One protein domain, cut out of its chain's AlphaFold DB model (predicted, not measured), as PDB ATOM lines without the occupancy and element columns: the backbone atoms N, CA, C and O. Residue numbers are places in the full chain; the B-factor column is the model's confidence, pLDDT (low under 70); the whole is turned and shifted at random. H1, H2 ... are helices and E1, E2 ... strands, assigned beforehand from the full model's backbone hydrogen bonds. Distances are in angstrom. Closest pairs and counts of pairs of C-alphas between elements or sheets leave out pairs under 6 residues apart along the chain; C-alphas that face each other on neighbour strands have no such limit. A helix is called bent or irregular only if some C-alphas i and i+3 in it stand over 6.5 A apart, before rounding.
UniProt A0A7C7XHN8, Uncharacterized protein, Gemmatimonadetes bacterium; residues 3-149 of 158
ATOM      1  N   GLU A   3     -28.647  44.060  23.255       91.19
ATOM      2  CA  GLU A   3     -28.655  43.931  24.726       91.19
ATOM      3  C   GLU A   3     -28.399  42.498  25.230       91.19
ATOM      4  O   GLU A   3     -28.030  42.301  26.384       91.19
ATOM      5  N   LEU A   4     -28.587  41.487  24.374       95.75
ATOM      6  CA  LEU A   4     -28.338  40.081  24.699       95.75
ATOM      7  C   LEU A   4     -26.890  39.664  24.400       95.75
ATOM      8  O   LEU A   4     -26.548  38.510  24.635       95.75
ATOM      9  N   CYS A   5     -26.052  40.556  23.861       97.56
ATOM     10  CA  CYS A   5     -24.713  40.188  23.413       97.56
ATOM     11  C   CYS A   5     -23.849  39.626  24.551       97.56
ATOM     12  O   CYS A   5     -23.860  40.143  25.667       97.56
ATOM     13  N   GLY A   6     -23.105  38.564  24.254       97.31
ATOM     14  CA  GLY A   6     -22.292  37.801  25.199       97.31
ATOM     15  C   GLY A   6     -23.084  36.866  26.119       97.31
ATOM     16  O   GLY A   6     -22.473  36.137  26.896       97.31
ATOM     17  N   GLN A   7     -24.420  36.866  26.060       98.38
ATOM     18  CA  GLN A   7     -25.254  36.011  26.906       98.38
ATOM     19  C   GLN A   7     -25.645  34.723  26.180       98.38
ATOM     20  O   GLN A   7     -25.900  34.711  24.971       98.38
ATOM     21  N   ALA A   8     -25.739  33.638  26.947       98.62
ATOM     22  CA  ALA A   8     -26.228  32.351  26.481       98.62
ATOM     23  C   ALA A   8     -27.458  31.904  27.277       98.62
ATOM     24  O   ALA A   8     -27.627  32.261  28.444       98.62
ATOM     25  N   PHE A   9     -28.323  31.123  26.639       98.69
ATOM     26  CA  PHE A   9     -29.629  30.753  27.174       98.69
ATOM     27  C   PHE A   9     -29.956  29.301  26.840       98.69
ATOM     28  O   PHE A   9     -29.759  28.857  25.707       98.69
ATOM     29  N   SER A  10     -30.492  28.574  27.821       98.31
ATOM     30  CA  SER A  10     -30.980  27.209  27.623       98.31
ATOM     31  C   SER A  10     -32.264  27.205  26.797       98.31
ATOM     32  O   SER A  10     -33.178  27.995  27.069       98.31
ATOM     33  N   GLY A  11     -32.329  26.291  25.836       98.19
ATOM     34  CA  GLY A  11     -33.455  26.063  24.945       98.19
ATOM     35  C   GLY A  11     -34.236  24.793  25.263       98.19
ATOM     36  O   GLY A  11     -33.752  23.898  25.956       98.19
ATOM     37  N   GLN A  12     -35.449  24.715  24.725       97.81
ATOM     38  CA  GLN A  12     -36.303  23.532  24.725       97.81
ATOM     39  C   GLN A  12     -36.955  23.372  23.351       97.81
ATOM     40  O   GLN A  12     -37.422  24.351  22.763       97.81
ATOM     41  N   LEU A  13     -36.997  22.138  22.850       98.12
ATOM     42  CA  LEU A  13     -37.758  21.790  21.655       98.12
ATOM     43  C   LEU A  13     -39.249  21.749  22.015       98.12
ATOM     44  O   LEU A  13     -39.670  20.946  22.844       98.12
ATOM     45  N   ILE A  14     -40.035  22.634  21.409       97.81
ATOM     46  CA  ILE A  14     -41.474  22.791  21.674       97.81
ATOM     47  C   ILE A  14     -42.315  22.031  20.650       97.81
ATOM     48  O   ILE A  14     -43.374  21.503  20.978       97.81
ATOM     49  N   GLU A  15     -41.857  21.986  19.402       97.75
ATOM     50  CA  GLU A  15     -42.542  21.303  18.306       97.75
ATOM     51  C   GLU A  15     -41.501  20.750  17.332       97.75
ATOM     52  O   GLU A  15     -40.545  21.448  16.990       97.75
ATOM     53  N   ALA A  16     -41.715  19.519  16.873       97.12
ATOM     54  CA  ALA A  16     -41.010  18.916  15.751       97.12
ATOM     55  C   ALA A  16     -41.980  17.997  14.997       97.12
ATOM     56  O   ALA A  16     -42.531  17.059  15.574       97.12
ATOM     57  N   ASN A  17     -42.208  18.288  13.720       96.44
ATOM     58  CA  ASN A  17     -42.950  17.442  12.800       96.44
ATOM     59  C   ASN A  17     -42.193  17.354  11.465       96.44
ATOM     60  O   ASN A  17     -42.083  18.384  10.797       96.44
ATOM     61  N   PRO A  18     -41.701  16.170  11.059       95.56
ATOM     62  CA  PRO A  18     -41.678  14.931  11.847       95.56
ATOM     63  C   PRO A  18     -40.848  15.083  13.140       95.56
ATOM     64  O   PRO A  18     -40.104  16.058  13.267       95.56
ATOM     65  N   PRO A  19     -40.972  14.154  14.107       95.12
ATOM     66  CA  PRO A  19     -40.131  14.159  15.300       95.12
ATOM     67  C   PRO A  19     -38.641  14.207  14.946       95.12
ATOM     68  O   PRO A  19     -38.195  13.510  14.034       95.12
ATOM     69  N   ASP A  20     -37.885  15.017  15.683       91.31
ATOM     70  CA  ASP A  20     -36.450  15.210  15.481       91.31
ATOM     71  C   ASP A  20     -35.679  14.782  16.735       91.31
ATOM     72  O   ASP A  20     -35.462  15.563  17.666       91.31
ATOM     73  N   GLU A  21     -35.264  13.515  16.759       89.56
ATOM     74  CA  GLU A  21     -34.502  12.927  17.869       89.56
ATOM     75  C   GLU A  21     -33.121  13.572  18.051       89.56
ATOM     76  O   GLU A  21     -32.574  13.554  19.160       89.56
ATOM     77  N   SER A  22     -32.575  14.186  16.991       89.25
ATOM     78  CA  SER A  22     -31.291  14.892  17.054       89.25
ATOM     79  C   SER A  22     -31.377  16.179  17.875       89.25
ATOM     80  O   SER A  22     -30.370  16.627  18.415       89.25
ATOM     81  N   LEU A  23     -32.582  16.739  18.038       92.81
ATOM     82  CA  LEU A  23     -32.843  17.887  18.906       92.81
ATOM     83  C   LEU A  23     -33.503  17.481  20.226       92.81
ATOM     84  O   LEU A  23     -33.150  18.018  21.275       92.81
ATOM     85  N   ALA A  24     -34.456  16.545  20.196       92.38
ATOM     86  CA  ALA A  24     -35.295  16.207  21.351       92.38
ATOM     87  C   ALA A  24     -34.503  15.639  22.540       92.38
ATOM     88  O   ALA A  24     -34.882  15.841  23.694       92.38
ATOM     89  N   SER A  25     -33.398  14.944  22.261       92.19
ATOM     90  CA  SER A  25     -32.558  14.282  23.264       92.19
ATOM     91  C   SER A  25     -31.361  15.118  23.735       92.19
ATOM     92  O   SER A  25     -30.555  14.635  24.531       92.19
ATOM     93  N   GLN A  26     -31.225  16.357  23.254       97.31
ATOM     94  CA  GLN A  26     -30.006  17.151  23.408       97.31
ATOM     95  C   GLN A  26     -30.199  18.383  24.289       97.31
ATOM     96  O   GLN A  26     -31.279  18.964  24.394       97.31
ATOM     97  N   VAL A  27     -29.101  18.819  24.907       97.50
ATOM     98  CA  VAL A  27     -29.048  20.122  25.573       97.50
ATOM     99  C   VAL A  27     -28.944  21.197  24.499       97.50
ATOM    100  O   VAL A  27     -27.964  21.252  23.762       97.50
ATOM    101  N   LEU A  28     -29.956  22.057  24.417       98.50
ATOM    102  CA  LEU A  28     -30.031  23.129  23.429       98.50
ATOM    103  C   LEU A  28     -29.569  24.442  24.059       98.50
ATOM    104  O   LEU A  28     -30.093  24.845  25.100       98.50
ATOM    105  N   ILE A  29     -28.606  25.128  23.446       98.75
ATOM    106  CA  ILE A  29     -28.105  26.420  23.943       98.75
ATOM    107  C   ILE A  29     -27.984  27.397  22.778       98.75
ATOM    108  O   ILE A  29     -27.294  27.115  21.803       98.75
ATOM    109  N   MET A  30     -28.606  28.572  22.902       98.62
ATOM    110  CA  MET A  30     -28.270  29.716  22.048       98.62
ATOM    111  C   MET A  30     -27.250  30.594  22.765       98.62
ATOM    112  O   MET A  30     -27.397  30.854  23.959       98.62
ATOM    113  N   HIS A  31     -26.259  31.100  22.044       98.69
ATOM    114  CA  HIS A  31     -25.312  32.094  22.544       98.69
ATOM    115  C   HIS A  31     -25.319  33.285  21.592       98.69
ATOM    116  O   HIS A  31     -25.005  33.132  20.422       98.69
ATOM    117  N   VAL A  32     -25.687  34.482  22.046       98.31
ATOM    118  CA  VAL A  32     -25.620  35.690  21.206       98.31
ATOM    119  C   VAL A  32     -24.187  36.221  21.265       98.31
ATOM    120  O   VAL A  32     -23.870  37.028  22.131       98.31
ATOM    121  N   ARG A  33     -23.295  35.710  20.408       96.81
ATOM    122  CA  ARG A  33     -21.838  35.840  20.606       96.81
ATOM    123  C   ARG A  33     -21.224  37.087  19.971       96.81
ATOM    124  O   ARG A  33     -20.459  37.782  20.630       96.81
ATOM    125  N   GLU A  34     -21.531  37.367  18.707       96.44
ATOM    126  CA  GLU A  34     -20.966  38.518  17.988       96.44
ATOM    127  C   GLU A  34     -22.074  39.499  17.629       96.44
ATOM    128  O   GLU A  34     -23.067  39.111  17.012       96.44
ATOM    129  N   CYS A  35     -21.895  40.771  17.985       96.88
ATOM    130  CA  CYS A  35     -22.848  41.831  17.675       96.88
ATOM    131  C   CYS A  35     -22.100  43.043  17.129       96.88
ATOM    132  O   CYS A  35     -21.344  43.701  17.840       96.88
ATOM    133  N   GLN A  36     -22.331  43.328  15.857       95.75
ATOM    134  CA  GLN A  36     -21.917  44.543  15.175       95.75
ATOM    135  C   GLN A  36     -23.171  45.364  14.845       95.75
ATOM    136  O   GLN A  36     -24.299  44.942  15.114       95.75
ATOM    137  N   GLU A  37     -22.989  46.547  14.260       92.44
ATOM    138  CA  GLU A  37     -24.102  47.440  13.910       92.44
ATOM    139  C   GLU A  37     -25.142  46.752  13.008       92.44
ATOM    140  O   GLU A  37     -26.345  46.797  13.288       92.44
ATOM    141  N   ASP A  38     -24.657  46.021  12.001       95.06
ATOM    142  CA  ASP A  38     -25.475  45.391  10.962       95.06
ATOM    143  C   ASP A  38     -25.391  43.862  10.942       95.06
ATOM    144  O   ASP A  38     -25.885  43.229  10.008       95.06
ATOM    145  N   LEU A  39     -24.792  43.253  11.967       96.75
ATOM    146  CA  LEU A  39     -24.571  41.812  12.035       96.75
ATOM    147  C   LEU A  39     -24.749  41.299  13.461       96.75
ATOM    148  O   LEU A  39     -24.170  41.839  14.399       96.75
ATOM    149  N   VAL A  40     -25.493  40.210  13.621       97.88
ATOM    150  CA  VAL A  40     -25.526  39.426  14.857       97.88
ATOM    151  C   VAL A  40     -25.299  37.962  14.506       97.88
ATOM    152  O   VAL A  40     -26.019  37.417  13.670       97.88
ATOM    153  N   LYS A  41     -24.325  37.320  15.155       98.31
ATOM    154  CA  LYS A  41     -24.111  35.872  15.061       98.31
ATOM    155  C   LYS A  41     -24.522  35.190  16.354       98.31
ATOM    156  O   LYS A  41     -24.071  35.564  17.439       98.31
ATOM    157  N   ILE A  42     -25.369  34.178  16.216       98.62
ATOM    158  CA  ILE A  42     -25.917  33.407  17.324       98.62
ATOM    159  C   ILE A  42     -25.563  31.932  17.118       98.62
ATOM    160  O   ILE A  42     -26.294  31.230  16.415       98.62
ATOM    161  N   PRO A  43     -24.453  31.450  17.697       98.69
ATOM    162  CA  PRO A  43     -24.205  30.022  17.813       98.69
ATOM    163  C   PRO A  43     -25.375  29.283  18.463       98.69
ATOM    164  O   PRO A  43     -25.916  29.717  19.488       98.69
ATOM    165  N   PHE A  44     -25.753  28.164  17.852       98.62
ATOM    166  CA  PHE A  44     -26.770  27.248  18.342       98.62
ATOM    167  C   PHE A  44     -26.132  25.881  18.593       98.62
ATOM    168  O   PHE A  44     -25.849  25.125  17.664       98.62
ATOM    169  N   HIS A  45     -25.893  25.584  19.867       98.50
ATOM    170  CA  HIS A  45     -25.261  24.348  20.313       98.50
ATOM    171  C   HIS A  45     -26.329  23.288  20.586       98.50
ATOM    172  O   HIS A  45     -27.336  23.568  21.248       98.50
ATOM    173  N   VAL A  46     -26.083  22.078  20.090       98.25
ATOM    174  CA  VAL A  46     -26.964  20.914  20.223       98.25
ATOM    175  C   VAL A  46     -26.142  19.785  20.839       98.25
ATOM    176  O   VAL A  46     -25.429  19.071  20.139       98.25
ATOM    177  N   GLY A  47     -26.174  19.665  22.166       97.38
ATOM    178  CA  GLY A  47     -25.227  18.807  22.879       97.38
ATOM    179  C   GLY A  47     -23.785  19.241  22.596       97.38
ATOM    180  O   GLY A  47     -23.454  20.418  22.761       97.38
ATOM    181  N   ASP A  48     -22.959  18.303  22.134       97.00
ATOM    182  CA  ASP A  48     -21.554  18.536  21.760       97.00
ATOM    183  C   ASP A  48     -21.377  18.999  20.300       97.00
ATOM    184  O   ASP A  48     -20.265  19.288  19.860       97.00
ATOM    185  N   ASP A  49     -22.468  19.105  19.537       97.75
ATOM    186  CA  ASP A  49     -22.433  19.655  18.184       97.75
ATOM    187  C   ASP A  49     -22.456  21.190  18.250       97.75
ATOM    188  O   ASP A  49     -23.387  21.819  18.779       97.75
ATOM    189  N   HIS A  50     -21.395  21.803  17.726       98.19
ATOM    190  CA  HIS A  50     -21.190  23.252  17.709       98.19
ATOM    191  C   HIS A  50     -21.040  23.802  16.284       98.19
ATOM    192  O   HIS A  50     -20.469  24.876  16.084       98.19
ATOM    193  N   SER A  51     -21.569  23.077  15.294       98.06
ATOM    194  CA  SER A  51     -21.482  23.425  13.871       98.06
ATOM    195  C   SER A  51     -22.326  24.633  13.466       98.06
ATOM    196  O   SER A  51     -22.020  25.270  12.461       98.06
ATOM    197  N   ARG A  52     -23.406  24.940  14.200       98.06
ATOM    198  CA  ARG A  52     -24.490  25.809  13.713       98.06
ATOM    199  C   ARG A  52     -24.385  27.223  14.263       98.06
ATOM    200  O   ARG A  52     -24.340  27.433  15.474       98.06
ATOM    201  N   THR A  53     -24.470  28.205  13.374       98.69
ATOM    202  CA  THR A  53     -24.594  29.620  13.732       98.69
ATOM    203  C   THR A  53     -25.688  30.289  12.907       98.69
ATOM    204  O   THR A  53     -25.657  30.283  11.677       98.69
ATOM    205  N   TRP A  54     -26.646  30.930  13.578       98.75
ATOM    206  CA  TRP A  54     -27.578  31.842  12.923       98.75
ATOM    207  C   TRP A  54     -26.909  33.194  12.707       98.75
ATOM    208  O   TRP A  54     -26.525  33.873  13.660       98.75
ATOM    209  N   VAL A  55     -26.794  33.601  11.450       98.50
ATOM    210  CA  VAL A  55     -26.218  34.878  11.038       98.50
ATOM    211  C   VAL A  55     -27.346  35.796  10.593       98.50
ATOM    212  O   VAL A  55     -28.007  35.553   9.581       98.50
ATOM    213  N   ILE A  56     -27.573  36.857  11.361       98.19
ATOM    214  CA  ILE A  56     -28.624  37.841  11.110       98.19
ATOM    215  C   ILE A  56     -27.953  39.128  10.654       98.19
ATOM    216  O   ILE A  56     -27.149  39.693  11.390       98.19
ATOM    217  N   SER A  57     -28.279  39.594   9.451       97.50
ATOM    218  CA  SER A  57     -27.675  40.795   8.862       97.50
ATOM    219  C   SER A  57     -28.718  41.820   8.436       97.50
ATOM    220  O   SER A  57     -29.810  41.463   7.975       97.50
ATOM    221  N   ARG A  58     -28.382  43.107   8.583       95.38
ATOM    222  CA  ARG A  58     -29.175  44.206   8.029       95.38
ATOM    223  C   ARG A  58     -28.938  44.307   6.527       95.38
ATOM    224  O   ARG A  58     -27.823  44.155   6.035       95.38
ATOM    225  N   ARG A  59     -30.008  44.596   5.799       92.44
ATOM    226  CA  ARG A  59     -30.001  44.928   4.378       92.44
ATOM    227  C   ARG A  59     -30.750  46.237   4.158       92.44
ATOM    228  O   ARG A  59     -31.501  46.688   5.022       92.44
ATOM    229  N   VAL A  60     -30.568  46.832   2.982       89.56
ATOM    230  CA  VAL A  60     -31.289  48.052   2.578       89.56
ATOM    231  C   VAL A  60     -32.808  47.834   2.592       89.56
ATOM    232  O   VAL A  60     -33.566  48.734   2.934       89.56
ATOM    233  N   ASP A  61     -33.242  46.621   2.255       88.12
ATOM    234  CA  ASP A  61     -34.631  46.201   2.082       88.12
ATOM    235  C   ASP A  61     -35.191  45.377   3.259       88.12
ATOM    236  O   ASP A  61     -36.324  44.904   3.189       88.12
ATOM    237  N   GLY A  62     -34.440  45.218   4.356       94.62
ATOM    238  CA  GLY A  62     -34.906  44.494   5.541       94.62
ATOM    239  C   GLY A  62     -33.802  43.737   6.272       94.62
ATOM    240  O   GLY A  62     -32.703  44.249   6.469       94.62
ATOM    241  N   LEU A  63     -34.104  42.516   6.708       97.19
ATOM    242  CA  LEU A  63     -33.167  41.627   7.388       97.19
ATOM    243  C   LEU A  63     -32.969  40.339   6.593       97.19
ATOM    244  O   LEU A  63     -33.848  39.880   5.860       97.19
ATOM    245  N   ARG A  64     -31.813  39.721   6.798       98.19
ATOM    246  CA  ARG A  64     -31.485  38.393   6.286       98.19
ATOM    247  C   ARG A  64     -31.101  37.480   7.434       98.19
ATOM    248  O   ARG A  64     -30.352  37.894   8.313       98.19
ATOM    249  N   LEU A  65     -31.575  36.243   7.368       98.69
ATOM    250  CA  LEU A  65     -31.153  35.141   8.219       98.69
ATOM    251  C   LEU A  65     -30.439  34.101   7.357       98.69
ATOM    252  O   LEU A  65     -30.975  33.682   6.329       98.69
ATOM    253  N   LYS A  66     -29.253  33.679   7.787       98.69
ATOM    254  CA  LYS A  66     -28.469  32.597   7.184       98.69
ATOM    255  C   LYS A  66     -28.039  31.604   8.264       98.69
ATOM    256  O   LYS A  66     -27.806  32.000   9.402       98.69
ATOM    257  N   HIS A  67     -27.958  30.331   7.902       98.62
ATOM    258  CA  HIS A  67     -27.472  29.245   8.746       98.62
ATOM    259  C   HIS A  67     -26.063  28.905   8.289       98.62
ATOM    260  O   HIS A  67     -25.883  28.258   7.262       98.62
ATOM    261  N   GLU A  68     -25.069  29.383   9.021       98.44
ATOM    262  CA  GLU A  68     -23.688  28.978   8.803       98.44
ATOM    263  C   GLU A  68     -23.466  27.641   9.511       98.44
ATOM    264  O   GLU A  68     -23.676  27.532  10.720       98.44
ATOM    265  N   HIS A  69     -23.096  26.631   8.734       98.00
ATOM    266  CA  HIS A  69     -22.668  25.324   9.204       98.00
ATOM    267  C   HIS A  69     -21.180  25.151   8.893       98.00
ATOM    268  O   HIS A  69     -20.742  25.398   7.764       98.00
ATOM    269  N   ARG A  70     -20.412  24.751   9.905       98.25
ATOM    270  CA  ARG A  70     -18.982  24.437   9.792       98.25
ATOM    271  C   ARG A  70     -18.706  23.036  10.318       98.25
ATOM    272  O   ARG A  70     -19.419  22.563  11.198       98.25
ATOM    273  N   HIS A  71     -17.670  22.400   9.792       97.81
ATOM    274  CA  HIS A  71     -17.082  21.185  10.346       97.81
ATOM    275  C   HIS A  71     -16.204  21.512  11.564       97.81
ATOM    276  O   HIS A  71     -15.856  22.671  11.792       97.81
ATOM    277  N   GLU A  72     -15.821  20.495  12.341       96.94
ATOM    278  CA  GLU A  72     -14.965  20.650  13.533       96.94
ATOM    279  C   GLU A  72     -13.623  21.337  13.236       96.94
ATOM    280  O   GLU A  72     -13.107  22.082  14.068       96.94
ATOM    281  N   ASP A  73     -13.078  21.133  12.034       96.19
ATOM    282  CA  ASP A  73     -11.844  21.777  11.569       96.19
ATOM    283  C   ASP A  73     -12.034  23.249  11.144       96.19
ATOM    284  O   ASP A  73     -11.072  23.927  10.779       96.19
ATOM    285  N   GLY A  74     -13.268  23.756  11.215       96.06
ATOM    286  CA  GLY A  74     -13.660  25.124  10.889       96.06
ATOM    287  C   GLY A  74     -13.977  25.373   9.414       96.06
ATOM    288  O   GLY A  74     -14.419  26.479   9.077       96.06
ATOM    289  N   THR A  75     -13.789  24.385   8.533       97.50
ATOM    290  CA  THR A  75     -14.190  24.490   7.123       97.50
ATOM    291  C   THR A  75     -15.715  24.523   6.992       97.50
ATOM    292  O   THR A  75     -16.438  24.080   7.882       97.50
ATOM    293  N   GLU A  76     -16.225  25.133   5.922       97.19
ATOM    294  CA  GLU A  76     -17.672  25.213   5.705       97.19
ATOM    295  C   GLU A  76     -18.243  23.868   5.253       97.19
ATOM    296  O   GLU A  76     -17.638  23.187   4.427       97.19
ATOM    297  N   ASP A  77     -19.421  23.527   5.778       97.56
ATOM    298  CA  ASP A  77     -20.199  22.381   5.305       97.56
ATOM    299  C   ASP A  77     -20.685  22.618   3.866       97.56
ATOM    300  O   ASP A  77     -20.931  23.760   3.469       97.56
ATOM    301  N   GLU A  78     -20.868  21.552   3.085       96.50
ATOM    302  CA  GLU A  78     -21.401  21.642   1.718       96.50
ATOM    303  C   GLU A  78     -22.786  22.316   1.683       96.50
ATOM    304  O   GLU A  78     -23.080  23.111   0.786       96.50
ATOM    305  N   ILE A  79     -23.627  22.048   2.689       96.81
ATOM    306  CA  ILE A  79     -24.962  22.631   2.844       96.81
ATOM    307  C   ILE A  79     -24.928  23.674   3.966       96.81
ATOM    308  O   ILE A  79     -25.389  23.475   5.091       96.81
ATOM    309  N   THR A  80     -24.415  24.850   3.619       98.00
ATOM    310  CA  THR A  80     -24.303  26.015   4.506       98.00
ATOM    311  C   THR A  80     -24.934  27.262   3.878       98.00
ATOM    312  O   THR A  80     -25.333  27.270   2.714       98.00
ATOM    313  N   GLN A  81     -25.044  28.349   4.639       97.88
ATOM    314  CA  GLN A  81     -25.552  29.653   4.195       97.88
ATOM    315  C   GLN A  81     -26.976  29.600   3.599       97.88
ATOM    316  O   GLN A  81     -27.392  30.477   2.832       97.88
ATOM    317  N   TYR A  82     -27.775  28.603   3.978       98.50
ATOM    318  CA  TYR A  82     -29.198  28.561   3.649       98.50
ATOM    319  C   TYR A  82     -30.002  29.429   4.630       98.50
ATOM    320  O   TYR A  82     -29.599  29.694   5.761       98.50
ATOM    321  N   GLY A  83     -31.150  29.928   4.197       98.44
ATOM    322  CA  GLY A  83     -32.009  30.820   4.970       98.44
ATOM    323  C   GLY A  83     -32.875  31.710   4.082       98.44
ATOM    324  O   GLY A  83     -33.314  31.302   3.005       98.44
ATOM    325  N   GLY A  84     -33.131  32.934   4.530       98.25
ATOM    326  CA  GLY A  84     -34.152  33.774   3.922       98.25
ATOM    327  C   GLY A  84     -33.987  35.264   4.170       98.25
ATOM    328  O   GLY A  84     -33.144  35.710   4.953       98.25
ATOM    329  N   ASN A  85     -34.832  36.040   3.498       98.12
ATOM    330  CA  ASN A  85     -34.903  37.492   3.645       98.12
ATOM    331  C   ASN A  85     -36.308  37.891   4.080       98.12
ATOM    332  O   ASN A  85     -37.285  37.294   3.637       98.12
ATOM    333  N   THR A  86     -36.426  38.916   4.915       97.69
ATOM    334  CA  THR A  86     -37.736  39.471   5.264       97.69
ATOM    335  C   THR A  86     -38.414  40.061   4.029       97.69
ATOM    336  O   THR A  86     -37.782  40.803   3.283       97.69
ATOM    337  N   MET A  87     -39.709  39.798   3.846       92.62
ATOM    338  CA  MET A  87     -40.515  40.415   2.775       92.62
ATOM    339  C   MET A  87     -41.265  41.680   3.219       92.62
ATOM    340  O   MET A  87     -41.852  42.389   2.407       92.62
ATOM    341  N   SER A  88     -41.287  41.946   4.520       89.38
ATOM    342  CA  SER A  88     -41.884  43.134   5.123       89.38
ATOM    343  C   SER A  88     -41.111  43.485   6.396       89.38
ATOM    344  O   SER A  88     -40.375  42.632   6.894       89.38
ATOM    345  N   PRO A  89     -41.295  44.683   6.976       84.06
ATOM    346  CA  PRO A  89     -40.618  45.064   8.218       84.06
ATOM    347  C   PRO A  89     -40.926  44.176   9.437       84.06
ATOM    348  O   PRO A  89     -40.311  44.368  10.486       84.06
ATOM    349  N   GLY A  90     -41.891  43.250   9.344       87.69
ATOM    350  CA  GLY A  90     -42.325  42.407  10.457       87.69
ATOM    351  C   GLY A  90     -42.878  43.230  11.623       87.69
ATOM    352  O   GLY A  90     -43.496  44.279  11.437       87.69
ATOM    353  N   SER A  91     -42.651  42.760  12.846       91.00
ATOM    354  CA  SER A  91     -42.911  43.525  14.067       91.00
ATOM    355  C   SER A  91     -41.620  43.723  14.860       91.00
ATOM    356  O   SER A  91     -40.603  43.070  14.622       91.00
ATOM    357  N   ARG A  92     -41.661  44.592  15.877       88.38
ATOM    358  CA  ARG A  92     -40.529  44.763  16.807       88.38
ATOM    359  C   ARG A  92     -40.092  43.453  17.468       88.38
ATOM    360  O   ARG A  92     -38.934  43.325  17.844       88.38
ATOM    361  N   SER A  93     -41.023  42.520  17.641       92.81
ATOM    362  CA  SER A  93     -40.813  41.263  18.349       92.81
ATOM    363  C   SER A  93     -40.750  40.048  17.438       92.81
ATOM    364  O   SER A  93     -40.434  38.983  17.946       92.81
ATOM    365  N   ARG A  94     -41.053  40.147  16.140       96.25
ATOM    366  CA  ARG A  94     -41.129  38.988  15.243       96.25
ATOM    367  C   ARG A  94     -40.709  39.338  13.824       96.25
ATOM    368  O   ARG A  94     -41.174  40.330  13.268       96.25
ATOM    369  N   GLN A  95     -39.897  38.470  13.234       97.75
ATOM    370  CA  GLN A  95     -39.450  38.554  11.849       97.75
ATOM    371  C   GLN A  95     -39.584  37.184  11.186       97.75
ATOM    372  O   GLN A  95     -39.155  36.179  11.755       97.75
ATOM    373  N   ASP A  96     -40.162  37.166   9.988       98.25
ATOM    374  CA  ASP A  96     -40.305  35.973   9.155       98.25
ATOM    375  C   ASP A  96     -39.356  36.091   7.954       98.25
ATOM    376  O   ASP A  96     -39.281  37.138   7.309       98.25
ATOM    377  N   PHE A  97     -38.665  35.000   7.640       98.50
ATOM    378  CA  PHE A  97     -37.660  34.903   6.589       98.50
ATOM    379  C   PHE A  97     -38.051  33.768   5.634       98.50
ATOM    380  O   PHE A  97     -37.651  32.624   5.858       98.50
ATOM    381  N   PRO A  98     -38.863  34.033   4.597       98.31
ATOM    382  CA  PRO A  98     -39.065  33.087   3.506       98.31
ATOM    383  C   PRO A  98     -37.749  32.740   2.812       98.31
ATOM    384  O   PRO A  98     -36.868  33.601   2.688       98.31
ATOM    385  N   ALA A  99     -37.624  31.489   2.371       98.44
ATOM    386  CA  ALA A  99     -36.444  30.993   1.684       98.44
ATOM    387  C   ALA A  99     -36.065  31.853   0.483       98.44
ATOM    388  O   ALA A  99     -36.903  32.246  -0.328       98.44
ATOM    389  N   ASP A 100     -34.776  32.169   0.392       97.69
ATOM    390  CA  ASP A 100     -34.243  32.904  -0.744       97.69
ATOM    391  C   ASP A 100     -33.758  31.978  -1.865       97.69
ATOM    392  O   ASP A 100     -33.706  30.756  -1.733       97.69
ATOM    393  N   ALA A 101     -33.399  32.582  -2.999       97.44
ATOM    394  CA  ALA A 101     -32.973  31.846  -4.184       97.44
ATOM    395  C   ALA A 101     -31.736  30.962  -3.938       97.44
ATOM    396  O   ALA A 101     -31.597  29.922  -4.576       97.44
ATOM    397  N   GLN A 102     -30.853  31.348  -3.008       97.62
ATOM    398  CA  GLN A 102     -29.695  30.528  -2.655       97.62
ATOM    399  C   GLN A 102     -30.149  29.250  -1.949       97.62
ATOM    400  O   GLN A 102     -29.706  28.167  -2.318       97.62
ATOM    401  N   THR A 103     -31.073  29.359  -0.992       98.31
ATOM    402  CA  THR A 103     -31.678  28.182  -0.353       98.31
ATOM    403  C   THR A 103     -32.358  27.285  -1.375       98.31
ATOM    404  O   THR A 103     -32.101  26.089  -1.370       98.31
ATOM    405  N   ALA A 104     -33.169  27.842  -2.280       97.19
ATOM    406  CA  ALA A 104     -33.846  27.049  -3.310       97.19
ATOM    407  C   ALA A 104     -32.855  26.310  -4.232       97.19
ATOM    408  O   ALA A 104     -33.136  25.202  -4.682       97.19
ATOM    409  N   SER A 105     -31.682  26.900  -4.488       97.44
ATOM    410  CA  SER A 105     -30.617  26.264  -5.269       97.44
ATOM    411  C   SER A 105     -29.866  25.178  -4.496       97.44
ATOM    412  O   SER A 105     -29.496  24.175  -5.097       97.44
ATOM    413  N   LEU A 106     -29.595  25.387  -3.203       97.00
ATOM    414  CA  LEU A 106     -28.847  24.443  -2.363       97.00
ATOM    415  C   LEU A 106     -29.716  23.265  -1.913       97.00
ATOM    416  O   LEU A 106     -29.270  22.124  -1.888       97.00
ATOM    417  N   VAL A 107     -30.967  23.549  -1.552       96.12
ATOM    418  CA  VAL A 107     -31.918  22.594  -0.984       96.12
ATOM    419  C   VAL A 107     -33.278  22.810  -1.659       96.12
ATOM    420  O   VAL A 107     -34.129  23.522  -1.125       96.12
ATOM    421  N   PRO A 108     -33.530  22.199  -2.832       94.38
ATOM    422  CA  PRO A 108     -34.768  22.418  -3.590       94.38
ATOM    423  C   PRO A 108     -36.055  22.136  -2.801       94.38
ATOM    424  O   PRO A 108     -37.069  22.808  -2.994       94.38
ATOM    425  N   THR A 109     -36.016  21.191  -1.858       94.94
ATOM    426  CA  THR A 109     -37.143  20.856  -0.969       94.94
ATOM    427  C   THR A 109     -37.439  21.930   0.084       94.94
ATOM    428  O   THR A 109     -38.517  21.925   0.673       94.94
ATOM    429  N   ALA A 110     -36.518  22.870   0.307       95.94
ATOM    430  CA  ALA A 110     -36.648  23.968   1.261       95.94
ATOM    431  C   ALA A 110     -37.190  25.263   0.632       95.94
ATOM    432  O   ALA A 110     -37.231  26.289   1.306       95.94
ATOM    433  N   THR A 111     -37.601  25.241  -0.641       96.81
ATOM    434  CA  THR A 111     -38.055  26.442  -1.370       96.81
ATOM    435  C   THR A 111     -39.240  27.142  -0.694       96.81
ATOM    436  O   THR A 111     -39.314  28.366  -0.706       96.81
ATOM    437  N   ASP A 112     -40.122  26.384  -0.038       97.56
ATOM    438  CA  ASP A 112     -41.283  26.916   0.692       97.56
ATOM    439  C   ASP A 112     -41.033  27.069   2.203       97.56
ATOM    440  O   ASP A 112     -41.966  27.278   2.986       97.56
ATOM    441  N   ASN A 113     -39.776  26.952   2.645       98.50
ATOM    442  CA  ASN A 113     -39.433  27.150   4.046       98.50
ATOM    443  C   ASN A 113     -39.619  28.614   4.442       98.50
ATOM    444  O   ASN A 113     -39.205  29.543   3.745       98.50
ATOM    445  N   ILE A 114     -40.171  28.816   5.632       98.56
ATOM    446  CA  ILE A 114     -40.189  30.108   6.303       98.56
ATOM    447  C   ILE A 114     -39.595  29.923   7.691       98.56
ATOM    448  O   ILE A 114     -40.182  29.263   8.554       98.56
ATOM    449  N   TRP A 115     -38.445  30.552   7.913       98.81
ATOM    450  CA  TRP A 115     -37.868  30.681   9.247       98.81
ATOM    451  C   TRP A 115     -38.504  31.853   9.980       98.81
ATOM    452  O   TRP A 115     -38.903  32.843   9.370       98.81
ATOM    453  N   THR A 116     -38.627  31.768  11.298       98.62
ATOM    454  CA  THR A 116     -39.135  32.861  12.131       98.62
ATOM    455  C   THR A 116     -38.257  33.024  13.356       98.62
ATOM    456  O   THR A 116     -37.949  32.052  14.042       98.62
ATOM    457  N   LEU A 117     -37.888  34.272  13.637       98.31
ATOM    458  CA  LEU A 117     -37.260  34.669  14.892       98.31
ATOM    459  C   LEU A 117     -38.224  35.572  15.650       98.31
ATOM    460  O   LEU A 117     -38.748  36.540  15.088       98.31
ATOM    461  N   GLN A 118     -38.458  35.268  16.924       97.69
ATOM    462  CA  GLN A 118     -39.396  36.021  17.747       97.69
ATOM    463  C   GLN A 118     -38.898  36.192  19.183       97.69
ATOM    464  O   GLN A 118     -38.370  35.267  19.780       97.69
ATOM    465  N   ILE A 119     -39.094  37.377  19.761       96.81
ATOM    466  CA  ILE A 119     -38.820  37.678  21.167       96.81
ATOM    467  C   ILE A 119     -40.136  38.019  21.864       96.81
ATOM    468  O   ILE A 119     -40.739  39.062  21.612       96.81
ATOM    469  N   ASN A 120     -40.567  37.163  22.785       94.56
ATOM    470  CA  ASN A 120     -41.810  37.339  23.530       94.56
ATOM    471  C   ASN A 120     -41.550  38.087  24.835       94.56
ATOM    472  O   ASN A 120     -40.949  37.544  25.762       94.56
ATOM    473  N   SER A 121     -41.989  39.347  24.889       92.12
ATOM    474  CA  SER A 121     -41.910  40.223  26.071       92.12
ATOM    475  C   SER A 121     -40.511  40.324  26.699       92.12
ATOM    476  O   SER A 121     -40.391  40.535  27.901       92.12
ATOM    477  N   GLY A 122     -39.451  40.115  25.909       91.19
ATOM    478  CA  GLY A 122     -38.064  40.067  26.393       91.19
ATOM    479  C   GLY A 122     -37.721  38.847  27.259       91.19
ATOM    480  O   GLY A 122     -36.647  38.809  27.844       91.19
ATOM    481  N   ARG A 123     -38.616  37.857  27.367       96.25
ATOM    482  CA  ARG A 123     -38.472  36.697  28.263       96.25
ATOM    483  C   ARG A 123     -38.162  35.395  27.545       96.25
ATOM    484  O   ARG A 123     -37.513  34.537  28.132       96.25
ATOM    485  N   THR A 124     -38.598  35.263  26.298       97.75
ATOM    486  CA  THR A 124     -38.363  34.062  25.493       97.75
ATOM    487  C   THR A 124     -37.905  34.458  24.103       97.75
ATOM    488  O   THR A 124     -38.500  35.354  23.503       97.75
ATOM    489  N   PHE A 125     -36.883  33.781  23.589       98.38
ATOM    490  CA  PHE A 125     -36.512  33.808  22.179       98.38
ATOM    491  C   PHE A 125     -37.040  32.536  21.520       98.38
ATOM    492  O   PHE A 125     -36.801  31.446  22.021       98.38
ATOM    493  N   LEU A 126     -37.763  32.665  20.417       98.56
ATOM    494  CA  LEU A 126     -38.282  31.562  19.621       98.56
ATOM    495  C   LEU A 126     -37.556  31.559  18.279       98.56
ATOM    496  O   LEU A 126     -37.589  32.553  17.550       98.56
ATOM    497  N   TYR A 127     -36.965  30.417  17.955       98.62
ATOM    498  CA  TYR A 127     -36.604  30.044  16.596       98.62
ATOM    499  C   TYR A 127     -37.652  29.058  16.082       98.62
ATOM    500  O   TYR A 127     -37.996  28.095  16.776       98.62
ATOM    501  N   SER A 128     -38.159  29.266  14.870       98.38
ATOM    502  CA  SER A 128     -38.981  28.259  14.209       98.38
ATOM    503  C   SER A 128     -38.719  28.143  12.719       98.38
ATOM    504  O   SER A 128     -38.261  29.079  12.064       98.38
ATOM    505  N   LEU A 129     -39.047  26.970  12.196       98.44
ATOM    506  CA  LEU A 129     -39.093  26.644  10.783       98.44
ATOM    507  C   LEU A 129     -40.473  26.062  10.485       98.44
ATOM    508  O   LEU A 129     -40.948  25.190  11.211       98.44
ATOM    509  N   ARG A 130     -41.105  26.529   9.411       98.31
ATOM    510  CA  ARG A 130     -42.301  25.899   8.844       98.31
ATOM    511  C   ARG A 130     -42.165  25.730   7.339       98.31
ATOM    512  O   ARG A 130     -41.608  26.601   6.676       98.31
ATOM    513  N   ASN A 131     -42.739  24.657   6.818       98.06
ATOM    514  CA  ASN A 131     -43.013  24.463   5.402       98.06
ATOM    515  C   ASN A 131     -44.352  23.732   5.297       98.06
ATOM    516  O   ASN A 131     -44.454  22.554   5.632       98.06
ATOM    517  N   GLU A 132     -45.393  24.451   4.880       94.69
ATOM    518  CA  GLU A 132     -46.758  23.911   4.839       94.69
ATOM    519  C   GLU A 132     -46.917  22.842   3.751       94.69
ATOM    520  O   GLU A 132     -47.653  21.879   3.945       94.69
ATOM    521  N   MET A 133     -46.183  22.966   2.639       93.94
ATOM    522  CA  MET A 133     -46.213  22.000   1.536       93.94
ATOM    523  C   MET A 133     -45.632  20.646   1.955       93.94
ATOM    524  O   MET A 133     -46.179  19.600   1.612       93.94
ATOM    525  N   ALA A 134     -44.541  20.665   2.723       94.00
ATOM    526  CA  ALA A 134     -43.898  19.468   3.257       94.00
ATOM    527  C   ALA A 134     -44.495  18.998   4.598       94.00
ATOM    528  O   ALA A 134     -44.128  17.935   5.093       94.00
ATOM    529  N   GLY A 135     -45.366  19.797   5.224       94.81
ATOM    530  CA  GLY A 135     -45.842  19.574   6.593       94.81
ATOM    531  C   GLY A 135     -44.762  19.733   7.675       94.81
ATOM    532  O   GLY A 135     -45.008  19.376   8.828       94.81
ATOM    533  N   LEU A 136     -43.581  20.262   7.332       97.25
ATOM    534  CA  LEU A 136     -42.438  20.398   8.236       97.25
ATOM    535  C   LEU A 136     -42.672  21.536   9.234       97.25
ATOM    536  O   LEU A 136     -42.978  22.663   8.835       97.25
ATOM    537  N   ARG A 137     -42.475  21.262  10.525       98.12
ATOM    538  CA  ARG A 137     -42.514  22.263  11.601       98.12
ATOM    539  C   ARG A 137     -41.437  21.972  12.632       98.12
ATOM    540  O   ARG A 137     -41.332  20.846  13.096       98.12
ATOM    541  N   VAL A 138     -40.671  22.983  13.022       98.19
ATOM    542  CA  VAL A 138     -39.717  22.913  14.138       98.19
ATOM    543  C   VAL A 138     -39.833  24.195  14.950       98.19
ATOM    544  O   VAL A 138     -39.887  25.283  14.374       98.19
ATOM    545  N   ARG A 139     -39.870  24.094  16.280       98.50
ATOM    546  CA  ARG A 139     -39.898  25.241  17.200       98.50
ATOM    547  C   ARG A 139     -38.993  24.990  18.391       98.50
ATOM    548  O   ARG A 139     -39.207  24.033  19.128       98.50
ATOM    549  N   VAL A 140     -38.047  25.894  18.615       98.62
ATOM    550  CA  VAL A 140     -37.150  25.881  19.773       98.62
ATOM    551  C   VAL A 140     -37.304  27.194  20.529       98.62
ATOM    552  O   VAL A 140     -37.177  28.272  19.943       98.62
ATOM    553  N   GLU A 141     -37.583  27.110  21.826       98.62
ATOM    554  CA  GLU A 141     -37.733  28.270  22.705       98.62
ATOM    555  C   GLU A 141     -36.595  28.346  23.717       98.62
ATOM    556  O   GLU A 141     -36.287  27.366  24.384       98.62
ATOM    557  N   PHE A 142     -36.003  29.529  23.864       98.69
ATOM    558  CA  PHE A 142     -34.903  29.813  24.779       98.69
ATOM    559  C   PHE A 142     -35.335  30.797  25.859       98.69
ATOM    560  O   PHE A 142     -35.964  31.822  25.577       98.69
ATOM    561  N   ASN A 143     -34.974  30.499  27.106       98.25
ATOM    562  CA  ASN A 143     -35.371  31.289  28.267       98.25
ATOM    563  C   ASN A 143     -34.453  32.506  28.470       98.25
ATOM    564  O   ASN A 143     -33.441  32.412  29.157       98.25
ATOM    565  N   LEU A 144     -34.841  33.667  27.936       98.12
ATOM    566  CA  LEU A 144     -34.101  34.927  28.094       98.12
ATOM    567  C   LEU A 144     -34.148  35.493  29.519       98.12
ATOM    568  O   LEU A 144     -33.325  36.330  29.877       98.12
ATOM    569  N   ALA A 145     -35.097  35.054  30.351       97.31
ATOM    570  CA  ALA A 145     -35.209  35.535  31.727       97.31
ATOM    571  C   ALA A 145     -34.138  34.951  32.663       97.31
ATOM    572  O   ALA A 145     -34.012  35.410  33.799       97.31
ATOM    573  N   LYS A 146     -33.401  33.925  32.220       97.00
ATOM    574  CA  LYS A 146     -32.354  33.271  33.005       97.00
ATOM    575  C   LYS A 146     -31.161  32.908  32.108       97.00
ATOM    576  O   LYS A 146     -31.108  31.779  31.617       97.00
ATOM    577  N   PRO A 147     -30.215  33.842  31.895       97.62
ATOM    578  CA  PRO A 147     -28.945  33.529  31.249       97.62
ATOM    579  C   PRO A 147     -28.230  32.383  31.975       97.62
ATOM    580  O   PRO A 147     -28.338  32.257  33.198       97.62
ATOM    581  N   ILE A 148     -27.501  31.551  31.235       97.69
ATOM    582  CA  ILE A 148     -26.651  30.511  31.829       97.69
ATOM    583  C   ILE A 148     -25.306  31.114  32.250       97.69
ATOM    584  O   ILE A 148     -24.749  31.955  31.550       97.69
ATOM    585  N   GLU A 149     -24.775  30.680  33.395       95.12
ATOM    586  CA  GLU A 149     -23.521  31.220  33.947       95.12
ATOM    587  C   GLU A 149     -22.285  30.713  33.196       95.12
ATOM    588  O   GLU A 149     -21.360  31.471  32.911       95.12
TER     589      GLU A 149
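What this domain is: This is residues 3 to 149 of the 158 residues of an uncharacterized protein of Gemmatimonadetes bacterium (UniProt A0A7C7XHN8). One antiparallel sheet of ten strands curls round into a flattened, nearly closed barrel, its two leaves face to face, E6 E5 E4 E3 E2 and E10 E9 E8 E7, with bent E1 as the hinge. The edge strands E6 and E7 come close at the side away from E1; short H2 packs outside beside E6, and short H1 lies near one end, by E1. The printed part has 147 residues, in chain order E1 H1 E2 E3 E4 E5 E6 E7 H2 E8 E9 E10, and is mostly strand. It is compact, with a radius of gyration of the C-alphas of 14.7 A and spans of 40 by 35 by 32 A.

Where its parts are: Across the sheet the strands are E6, residues 82 to 85; E5, 62 to 69, 23.0 A long; E4, 49 to 59, the longest at 29.8 A; E3, 39 to 46, 22.6 A; E2, 28 to 31; E1, 8 to 17, 26.3 A; E10, 136 to 143, 23.9 A; E9, 124 to 131, 22.7 A; E8, 114 to 120, 18.8 A; and E7, 94 to 98. E1 begins at C-alpha 8 (-26.228, 32.351, 26.481), and E10 ends at C-alpha 143 (-35.371, 31.289, 28.267). H1 is residues 21 to 24; H2 is residues 101 to 106, beginning at C-alpha 101 (-32.973, 31.846, -4.184).

How they stand to each other: E1 bends by 50 degrees at residue 14, and its pairing is staggered: residues 8 to 11 pair with E2, N 9 to O 30 at 2.8 A, and residues 11 to 17 with E10, N 14 to O 139 at 2.8 A. E2 E3 E4 E5 E6 is a meander, each strand the antiparallel neighbour of the one before, with N 31 to O 43 at 2.9 A, N 42 to O 54 at 2.8 A, N 55 to O 66 at 2.8 A and N 67 to O 82 at 2.8 A within hydrogen-bond range. E8 E9 E10 is another, with N 126 to O 118 at 2.7 A and N 142 to O 125 at 2.8 A. E7 is antiparallel to E8, with N 97 to O 115 at 2.8 A. The closest C-alphas of edge strands E6 and E7 are those of Gly 84 and Phe 97, 4.5 A apart. E4 and E9 are apart. H1 only grazes the sheet with residues 22 to 24, as does H2 with residues 101 to 106; the closest C-alphas of H2 and E6 are those of Thr 103 and Tyr 82, 4.7 A apart. In H2 every O i to N i+4 pair is within hydrogen-bond range; H1 is too short for such a pair.

The domain as a whole: The C-alphas of Met 133 and Glu 149 are the two farthest apart, at 40.6 A. The sheet is twisted. The link from E5 to E6, residues 70 to 81, is long. The printed part has no cut; its mean pLDDT is 96.6, and no printed residue is under 70.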